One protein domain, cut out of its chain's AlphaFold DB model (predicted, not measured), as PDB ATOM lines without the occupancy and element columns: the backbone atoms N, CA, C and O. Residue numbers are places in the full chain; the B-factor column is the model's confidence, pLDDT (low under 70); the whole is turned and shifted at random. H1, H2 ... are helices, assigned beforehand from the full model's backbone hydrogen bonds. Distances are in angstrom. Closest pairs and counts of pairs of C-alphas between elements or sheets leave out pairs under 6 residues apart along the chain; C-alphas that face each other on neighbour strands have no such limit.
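Overview. This is residues 325 to 392 of the 392 residues of an uncharacterized protein of Paraburkholderia sp. BL18I3N2 (UniProt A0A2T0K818). The longest helix, H1, has a short hairpin of two side-by-side helices, H2 and H3, packed at a slant on one side of it, mainly through H2. Behind H3 a long stretch without a named element, residues 372 to 392, passes the end of H1, and residues 381 to 392 stick out as a free tail. The printed part has 68 residues with three named helices, H1, H2 and H3 in chain order, and no named strand; its class is all helix, though only 30 residues are in named elements. It is only just loose, close to compact, with a radius of gyration of the C-alphas of 13.2 A and spans of 34 by 31 by 23 A.

Arrangement. H1, residues 329 to 342, touches H2, residues 353 to 361, at a steep tilt of 51 degrees, opposite ways; their closest C-alphas, Gly 333 and Val 360, are 5.6 A apart. H2 touches H3, residues 365 to 371, at a shallow tilt of 4 degrees, opposite ways, as a helical hairpin; their closest C-alphas, Ala 359 and Ala 367, are 5.0 A apart. H1 and H3 are close but not clearly touching, with the C-alphas of Ala 336 and Leu 368 closest at 7.3 A. Residues 343 to 344 pair with residues 376 to 377, antiparallel. Each O i to N i+4 pair is within hydrogen-bond range in H2 and H3, and 8 of 10 are in H1.

Along the chain. H1 begins at C-alpha 329 (-32.966, -1.611, 300.022) and measures 20.2 A from first to last C-alpha. H2 measures 12.1 A. H3 measures 9.6 A and ends at C-alpha 371 (-25.054, -12.716, 289.040).

Size, cuts and confidence. The two C-alphas farthest apart, Val 354 and Lys 384, are 35.5 A apart. The printed part has no cut and ends at Asn 392, the chain's last residue. The link from H2 to H3 is tight and that from H1 to H2 short. The model's mean pLDDT over the printed part is 74.5; 22 residues are under 70, among them residues 344 to 351 and 378 to 387.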
ATOM      1  N   SER A 325     -23.835   2.221 300.014       61.16
ATOM      2  CA  SER A 325     -24.131   2.236 301.454       61.16
ATOM      3  C   SER A 325     -25.276   3.185 301.810       61.16
ATOM      4  O   SER A 325     -26.000   2.926 302.774       61.16
ATOM      5  N   ASP A 326     -25.466   4.230 301.002       69.88
ATOM      6  CA  ASP A 326     -26.425   5.305 301.250       69.88
ATOM      7  C   ASP A 326     -27.801   5.007 300.628       69.88
ATOM      8  O   ASP A 326     -28.786   5.684 300.924       69.88
ATOM      9  N   LEU A 327     -27.904   3.959 299.798       78.12
ATOM     10  CA  LEU A 327     -29.169   3.525 299.213       78.12
ATOM     11  C   LEU A 327     -29.947   2.653 300.204       78.12
ATOM     12  O   LEU A 327     -29.447   1.663 300.756       78.12
ATOM     13  N   SER A 328     -31.228   2.975 300.375       83.56
ATOM     14  CA  SER A 328     -32.180   2.045 300.988       83.56
ATOM     15  C   SER A 328     -32.301   0.770 300.144       83.56
ATOM     16  O   SER A 328     -32.094   0.796 298.930       83.56
ATOM     17  N   THR A 329     -32.711  -0.348 300.749       84.38
ATOM     18  CA  THR A 329     -32.966  -1.611 300.022       84.38
ATOM     19  C   THR A 329     -33.910  -1.411 298.837       84.38
ATOM     20  O   THR A 329     -33.696  -1.979 297.772       84.38
ATOM     21  N   LYS A 330     -34.921  -0.545 298.984       83.12
ATOM     22  CA  LYS A 330     -35.858  -0.222 297.905       83.12
ATOM     23  C   LYS A 330     -35.167   0.509 296.746       83.12
ATOM     24  O   LYS A 330     -35.343   0.113 295.600       83.12
ATOM     25  N   GLN A 331     -34.367   1.540 297.029       82.12
ATOM     26  CA  GLN A 331     -33.601   2.260 295.998       82.12
ATOM     27  C   GLN A 331     -32.574   1.353 295.311       82.12
ATOM     28  O   GLN A 331     -32.433   1.416 294.091       82.12
ATOM     29  N   PHE A 332     -31.905   0.483 296.072       85.50
ATOM     30  CA  PHE A 332     -30.995  -0.512 295.512       85.50
ATOM     31  C   PHE A 332     -31.734  -1.533 294.638       85.50
ATOM     32  O   PHE A 332     -31.216  -1.920 293.600       85.50
ATOM     33  N   GLY A 333     -32.961  -1.922 294.995       86.19
ATOM     34  CA  GLY A 333     -33.808  -2.766 294.150       86.19
ATOM     35  C   GLY A 333     -34.083  -2.135 292.783       86.19
ATOM     36  O   GLY A 333     -33.894  -2.796 291.767       86.19
ATOM     37  N   TYR A 334     -34.454  -0.848 292.740       85.12
ATOM     38  CA  TYR A 334     -34.628  -0.126 291.469       85.12
ATOM     39  C   TYR A 334     -33.324  -0.025 290.681       85.12
ATOM     40  O   TYR A 334     -33.318  -0.272 289.478       85.12
ATOM     41  N   PHE A 335     -32.217   0.292 291.358       85.38
ATOM     42  CA  PHE A 335     -30.894   0.278 290.744       85.38
ATOM     43  C   PHE A 335     -30.593  -1.083 290.115       85.38
ATOM     44  O   PHE A 335     -30.252  -1.136 288.942       85.38
ATOM     45  N   ALA A 336     -30.755  -2.170 290.870       84.88
ATOM     46  CA  ALA A 336     -30.479  -3.522 290.416       84.88
ATOM     47  C   ALA A 336     -31.352  -3.869 289.206       84.88
ATOM     48  O   ALA A 336     -30.811  -4.261 288.181       84.88
ATOM     49  N   ALA A 337     -32.664  -3.623 289.281       81.31
ATOM     50  CA  ALA A 337     -33.618  -3.867 288.196       81.31
ATOM     51  C   ALA A 337     -33.331  -3.060 286.917       81.31
ATOM     52  O   ALA A 337     -33.660  -3.494 285.815       81.31
ATOM     53  N   GLN A 338     -32.701  -1.896 287.037       80.88
ATOM     54  CA  GLN A 338     -32.217  -1.154 285.881       80.88
ATOM     55  C   GLN A 338     -30.824  -1.592 285.432       80.88
ATOM     56  O   GLN A 338     -30.533  -1.596 284.247       80.88
ATOM     57  N   TYR A 339     -29.938  -1.963 286.352       81.50
ATOM     58  CA  TYR A 339     -28.578  -2.376 286.023       81.50
ATOM     59  C   TYR A 339     -28.598  -3.619 285.135       81.50
ATOM     60  O   TYR A 339     -27.884  -3.691 284.138       81.50
ATOM     61  N   ILE A 340     -29.500  -4.551 285.435       76.38
ATOM     62  CA  ILE A 340     -29.753  -5.723 284.597       76.38
ATOM     63  C   ILE A 340     -30.192  -5.351 283.180       76.38
ATOM     64  O   ILE A 340     -29.826  -6.019 282.224       76.38
ATOM     65  N   SER A 341     -30.863  -4.217 282.984       74.75
ATOM     66  CA  SER A 341     -31.235  -3.759 281.640       74.75
ATOM     67  C   SER A 341     -30.045  -3.439 280.737       74.75
ATOM     68  O   SER A 341     -30.220  -3.229 279.537       74.75
ATOM     69  N   LEU A 342     -28.842  -3.314 281.300       76.81
ATOM     70  CA  LEU A 342     -27.633  -2.976 280.558       76.81
ATOM     71  C   LEU A 342     -27.014  -4.183 279.850       76.81
ATOM     72  O   LEU A 342     -26.043  -4.005 279.119       76.81
ATOM     73  N   PHE A 343     -27.560  -5.387 280.020       76.62
ATOM     74  CA  PHE A 343     -26.998  -6.620 279.473       76.62
ATOM     75  C   PHE A 343     -27.920  -7.261 278.431       76.62
ATOM     76  O   PHE A 343     -29.136  -7.045 278.414       76.62
ATOM     77  N   ASP A 344     -27.332  -7.978 277.474       69.75
ATOM     78  CA  ASP A 344     -28.076  -8.731 276.464       69.75
ATOM     79  C   ASP A 344     -28.234 -10.177 276.917       69.75
ATOM     80  O   ASP A 344     -27.247 -10.878 277.134       69.75
ATOM     81  N   TYR A 345     -29.481 -10.606 277.070       66.38
ATOM     82  CA  TYR A 345     -29.815 -11.937 277.544       66.38
ATOM     83  C   TYR A 345     -30.245 -12.750 276.334       66.38
ATOM     84  O   TYR A 345     -31.220 -12.409 275.665       66.38
ATOM     85  N   ASN A 346     -29.481 -13.799 276.045       61.53
ATOM     86  CA  ASN A 346     -29.947 -14.862 275.170       61.53
ATOM     87  C   ASN A 346     -30.824 -15.808 275.999       61.53
ATOM     88  O   ASN A 346     -30.601 -15.945 277.204       61.53
ATOM     89  N   ASP A 347     -31.760 -16.499 275.350       58.09
ATOM     90  CA  ASP A 347     -32.733 -17.401 275.993       58.09
ATOM     91  C   ASP A 347     -32.100 -18.548 276.818       58.09
ATOM     92  O   ASP A 347     -32.790 -19.225 277.573       58.09
ATOM     93  N   GLU A 348     -30.785 -18.756 276.703       59.41
ATOM     94  CA  GLU A 348     -30.009 -19.784 277.409       59.41
ATOM     95  C   GLU A 348     -29.471 -19.342 278.784       59.41
ATOM     96  O   GLU A 348     -28.920 -20.165 279.516       59.41
ATOM     97  N   TYR A 349     -29.586 -18.061 279.159       65.81
ATOM     98  CA  TYR A 349     -29.098 -17.594 280.459       65.81
ATOM     99  C   TYR A 349     -30.118 -17.886 281.569       65.81
ATOM    100  O   TYR A 349     -31.043 -17.106 281.805       65.81
ATOM    101  N   GLU A 350     -29.954 -19.016 282.261       63.59
ATOM    102  CA  GLU A 350     -30.730 -19.317 283.465       63.59
ATOM    103  C   GLU A 350     -30.201 -18.522 284.657       63.59
ATOM    104  O   GLU A 350     -29.053 -18.661 285.077       63.59
ATOM    105  N   PHE A 351     -31.071 -17.677 285.200       69.50
ATOM    106  CA  PHE A 351     -30.780 -16.838 286.346       69.50
ATOM    107  C   PHE A 351     -31.610 -17.268 287.563       69.50
ATOM    108  O   PHE A 351     -32.819 -17.482 287.437       69.50
ATOM    109  N   ASP A 352     -30.975 -17.363 288.735       72.25
ATOM    110  CA  ASP A 352     -31.637 -17.703 289.995       72.25
ATOM    111  C   ASP A 352     -32.198 -16.447 290.692       72.25
ATOM    112  O   ASP A 352     -31.475 -15.505 291.027       72.25
ATOM    113  N   ALA A 353     -33.509 -16.448 290.954       75.69
ATOM    114  CA  ALA A 353     -34.187 -15.413 291.734       75.69
ATOM    115  C   ALA A 353     -33.590 -15.244 293.139       75.69
ATOM    116  O   ALA A 353     -33.620 -14.141 293.687       75.69
ATOM    117  N   VAL A 354     -33.055 -16.325 293.719       80.50
ATOM    118  CA  VAL A 354     -32.429 -16.313 295.044       80.50
ATOM    119  C   VAL A 354     -31.203 -15.411 295.037       80.50
ATOM    120  O   VAL A 354     -31.105 -14.524 295.882       80.50
ATOM    121  N   ASP A 355     -30.325 -15.547 294.042       81.12
ATOM    122  CA  ASP A 355     -29.115 -14.732 293.957       81.12
ATOM    123  C   ASP A 355     -29.439 -13.242 293.733       81.12
ATOM    124  O   ASP A 355     -28.766 -12.366 294.290       81.12
ATOM    125  N   PHE A 356     -30.495 -12.927 292.962       82.56
ATOM    126  CA  PHE A 356     -30.981 -11.545 292.820       82.56
ATOM    127  C   PHE A 356     -31.424 -10.965 294.159       82.56
ATOM    128  O   PHE A 356     -31.030  -9.862 294.543       82.56
ATOM    129  N   ASP A 357     -32.284 -11.700 294.856       83.44
ATOM    130  CA  ASP A 357     -32.907 -11.254 296.091       83.44
ATOM    131  C   ASP A 357     -31.865 -11.133 297.207       83.44
ATOM    132  O   ASP A 357     -31.857 -10.148 297.944       83.44
ATOM    133  N   GLU A 358     -30.900 -12.050 297.275       85.69
ATOM    134  CA  GLU A 358     -29.740 -11.931 298.156       85.69
ATOM    135  C   GLU A 358     -28.892 -10.698 297.830       85.69
ATOM    136  O   GLU A 358     -28.521  -9.951 298.744       85.69
ATOM    137  N   ALA A 359     -28.634 -10.422 296.546       86.19
ATOM    138  CA  ALA A 359     -27.916  -9.220 296.132       86.19
ATOM    139  C   ALA A 359     -28.666  -7.942 296.537       86.19
ATOM    140  O   ALA A 359     -28.047  -7.008 297.054       86.19
ATOM    141  N   VAL A 360     -29.992  -7.902 296.362       86.81
ATOM    142  CA  VAL A 360     -30.830  -6.748 296.712       86.81
ATOM    143  C   VAL A 360     -30.936  -6.562 298.225       86.81
ATOM    144  O   VAL A 360     -30.708  -5.455 298.721       86.81
ATOM    145  N   ARG A 361     -31.222  -7.624 298.988       86.12
ATOM    146  CA  ARG A 361     -31.305  -7.581 300.460       86.12
ATOM    147  C   ARG A 361     -29.965  -7.215 301.088       86.12
ATOM    148  O   ARG A 361     -29.918  -6.380 301.992       86.12
ATOM    149  N   GLY A 362     -28.885  -7.808 300.583       86.56
ATOM    150  CA  GLY A 362     -27.518  -7.524 301.006       86.56
ATOM    151  C   GLY A 362     -26.979  -6.187 300.496       86.56
ATOM    152  O   GLY A 362     -25.916  -5.767 300.951       86.56
ATOM    153  N   ARG A 363     -27.686  -5.520 299.568       88.19
ATOM    154  CA  ARG A 363     -27.227  -4.318 298.846       88.19
ATOM    155  C   ARG A 363     -25.813  -4.504 298.280       88.19
ATOM    156  O   ARG A 363     -24.962  -3.620 298.359       88.19
ATOM    157  N   SER A 364     -25.544  -5.704 297.768       86.88
ATOM    158  CA  SER A 364     -24.206  -6.149 297.387       86.88
ATOM    159  C   SER A 364     -24.012  -6.049 295.883       86.88
ATOM    160  O   SER A 364     -24.472  -6.894 295.118       86.88
ATOM    161  N   MET A 365     -23.250  -5.039 295.461       82.44
ATOM    162  CA  MET A 365     -22.816  -4.901 294.068       82.44
ATOM    163  C   MET A 365     -21.993  -6.087 293.592       82.44
ATOM    164  O   MET A 365     -22.112  -6.490 292.448       82.44
ATOM    165  N   GLN A 366     -21.176  -6.679 294.463       84.12
ATOM    166  CA  GLN A 366     -20.397  -7.862 294.104       84.12
ATOM    167  C   GLN A 366     -21.298  -9.071 293.854       84.12
ATOM    168  O   GLN A 366     -21.047  -9.830 292.923       84.12
ATOM    169  N   ALA A 367     -22.352  -9.252 294.657       84.38
ATOM    170  CA  ALA A 367     -23.351 -10.284 294.392       84.38
ATOM    171  C   ALA A 367     -24.068 -10.000 293.067       84.38
ATOM    172  O   ALA A 367     -24.102 -10.879 292.215       84.38
ATOM    173  N   LEU A 368     -24.496  -8.753 292.845       81.88
ATOM    174  CA  LEU A 368     -25.124  -8.329 291.595       81.88
ATOM    175  C   LEU A 368     -24.203  -8.539 290.377       81.88
ATOM    176  O   LEU A 368     -24.637  -9.044 289.356       81.88
ATOM    177  N   PHE A 369     -22.912  -8.222 290.469       81.38
ATOM    178  CA  PHE A 369     -21.953  -8.430 289.379       81.38
ATOM    179  C   PHE A 369     -21.660  -9.905 289.123       81.38
ATOM    180  O   PHE A 369     -21.510 -10.292 287.970       81.38
ATOM    181  N   ARG A 370     -21.584 -10.737 290.172       79.44
ATOM    182  CA  ARG A 370     -21.424 -12.194 290.018       79.44
ATOM    183  C   ARG A 370     -22.612 -12.802 289.300       79.44
ATOM    184  O   ARG A 370     -22.420 -13.602 288.393       79.44
ATOM    185  N   VAL A 371     -23.800 -12.351 289.675       73.12
ATOM    186  CA  VAL A 371     -25.054 -12.716 289.040       73.12
ATOM    187  C   VAL A 371     -25.045 -12.454 287.523       73.12
ATOM    188  O   VAL A 371     -25.728 -13.164 286.807       73.12
ATOM    189  N   PHE A 372     -24.279 -11.478 287.019       72.06
ATOM    190  CA  PHE A 372     -24.200 -11.170 285.579       72.06
ATOM    191  C   PHE A 372     -22.817 -11.441 284.974       72.06
ATOM    192  O   PHE A 372     -22.512 -11.001 283.860       72.06
ATOM    193  N   GLY A 373     -21.960 -12.172 285.692       66.62
ATOM    194  CA  GLY A 373     -20.622 -12.523 285.239       66.62
ATOM    195  C   GLY A 373     -20.689 -13.379 283.974       66.62
ATOM    196  O   GLY A 373     -21.095 -14.534 284.028       66.62
ATOM    197  N   GLY A 374     -20.287 -12.810 282.834       68.19
ATOM    198  CA  GLY A 374     -20.273 -13.501 281.539       68.19
ATOM    199  C   GLY A 374     -21.391 -13.105 280.569       68.19
ATOM    200  O   GLY A 374     -21.363 -13.552 279.425       68.19
ATOM    201  N   VAL A 375     -22.325 -12.232 280.967       73.44
ATOM    202  CA  VAL A 375     -23.339 -11.683 280.053       73.44
ATOM    203  C   VAL A 375     -22.767 -10.480 279.304       73.44
ATOM    204  O   VAL A 375     -22.102  -9.620 279.886       73.44
ATOM    205  N   LYS A 376     -23.004 -10.404 277.992       73.69
ATOM    206  CA  LYS A 376     -22.490  -9.313 277.158       73.69
ATOM    207  C   LYS A 376     -23.198  -7.995 277.515       73.69
ATOM    208  O   LYS A 376     -24.424  -7.925 277.398       73.69
ATOM    209  N   PRO A 377     -22.465  -6.925 277.882       72.50
ATOM    210  CA  PRO A 377     -23.055  -5.599 278.021       72.50
ATOM    211  C   PRO A 377     -23.614  -5.115 276.678       72.50
ATOM    212  O   PRO A 377     -22.992  -5.300 275.626       72.50
ATOM    213  N   ARG A 378     -24.777  -4.467 276.700       67.94
ATOM    214  CA  ARG A 378     -25.374  -3.851 275.513       67.94
ATOM    215  C   ARG A 378     -24.570  -2.633 275.077       67.94
ATOM    216  O   ARG A 378     -23.945  -1.942 275.881       67.94
ATOM    217  N   ALA A 379     -24.649  -2.328 273.784       62.91
ATOM    218  CA  ALA A 379     -24.224  -1.031 273.279       62.91
ATOM    219  C   ALA A 379     -25.169   0.043 273.842       62.91
ATOM    220  O   ALA A 379     -26.325   0.149 273.441       62.91
ATOM    221  N   ILE A 380     -24.676   0.811 274.809       61.44
ATOM    222  CA  ILE A 380     -25.424   1.898 275.437       61.44
ATOM    223  C   ILE A 380     -25.387   3.097 274.487       61.44
ATOM    224  O   ILE A 380     -24.313   3.624 274.186       61.44
ATOM    225  N   ASN A 381     -26.552   3.537 274.005       55.16
ATOM    226  CA  ASN A 381     -26.653   4.768 273.227       55.16
ATOM    227  C   ASN A 381     -26.563   5.966 274.181       55.16
ATOM    228  O   ASN A 381     -27.577   6.442 274.703       55.16
ATOM    229  N   ARG A 382     -25.325   6.412 274.420       57.78
ATOM    230  CA  ARG A 382     -24.966   7.550 275.278       57.78
ATOM    231  C   ARG A 382     -25.386   8.877 274.635       57.78
ATOM    232  O   ARG A 382     -24.553   9.705 274.273       57.78
ATOM    233  N   ASN A 383     -26.688   9.081 274.472       50.56
ATOM    234  CA  ASN A 383     -27.229  10.408 274.209       50.56
ATOM    235  C   ASN A 383     -27.149  11.233 275.497       50.56
ATOM    236  O   ASN A 383     -27.422  10.727 276.578       50.56
ATOM    237  N   LYS A 384     -26.795  12.515 275.377       48.38
ATOM    238  CA  LYS A 384     -26.587  13.449 276.500       48.38
ATOM    239  C   LYS A 384     -27.885  13.886 277.205       48.38
ATOM    240  O   LYS A 384     -27.921  14.984 277.743       48.38
ATOM    241  N   HIS A 385     -28.954  13.094 277.170       56.25
ATOM    242  CA  HIS A 385     -30.257  13.475 277.722       56.25
ATOM    243  C   HIS A 385     -30.751  12.414 278.702       56.25
ATOM    244  O   HIS A 385     -30.846  11.237 278.356       56.25
ATOM    245  N   VAL A 386     -31.078  12.840 279.925       57.50
ATOM    246  CA  VAL A 386     -31.734  11.984 280.917       57.50
ATOM    247  C   VAL A 386     -33.172  11.771 280.461       57.50
ATOM    248  O   VAL A 386     -33.964  12.711 280.428       57.50
ATOM    249  N   HIS A 387     -33.518  10.533 280.114       66.81
ATOM    250  CA  HIS A 387     -34.916  10.157 279.943       66.81
ATOM    251  C   HIS A 387     -35.524   9.979 281.332       66.81
ATOM    252  O   HIS A 387     -35.187   9.039 282.056       66.81
ATOM    253  N   LEU A 388     -36.378  10.927 281.710       71.69
ATOM    254  CA  LEU A 388     -37.185  10.843 282.917       71.69
ATOM    255  C   LEU A 388     -38.376   9.932 282.647       71.69
ATOM    256  O   LEU A 388     -38.963   9.989 281.565       71.69
ATOM    257  N   PHE A 389     -38.755   9.134 283.634       76.69
ATOM    258  CA  PHE A 389     -39.966   8.331 283.564       76.69
ATOM    259  C   PHE A 389     -40.685   8.317 284.913       76.69
ATOM    260  O   PHE A 389     -40.061   8.431 285.972       76.69
ATOM    261  N   LEU A 390     -42.006   8.200 284.860       77.69
ATOM    262  CA  LEU A 390     -42.855   7.890 286.000       77.69
ATOM    263  C   LEU A 390     -43.133   6.381 285.968       77.69
ATOM    264  O   LEU A 390     -43.679   5.908 284.970       77.69
ATOM    265  N   PRO A 391     -42.704   5.615 286.988       75.81
ATOM    266  CA  PRO A 391     -43.032   4.197 287.084       75.81
ATOM    267  C   PRO A 391     -44.520   4.004 287.396       75.81
ATOM    268  O   PRO A 391     -45.084   4.796 288.156       75.81
ATOM    269  N   ASN A 392     -45.094   2.927 286.855       70.56
ATOM    270  CA  ASN A 392     -46.460   2.480 287.162       70.56
ATOM    271  C   ASN A 392     -46.592   1.855 288.557       70.56
ATOM    272  O   ASN A 392     -45.582   1.323 289.089       70.56
TER     273      ASN A 392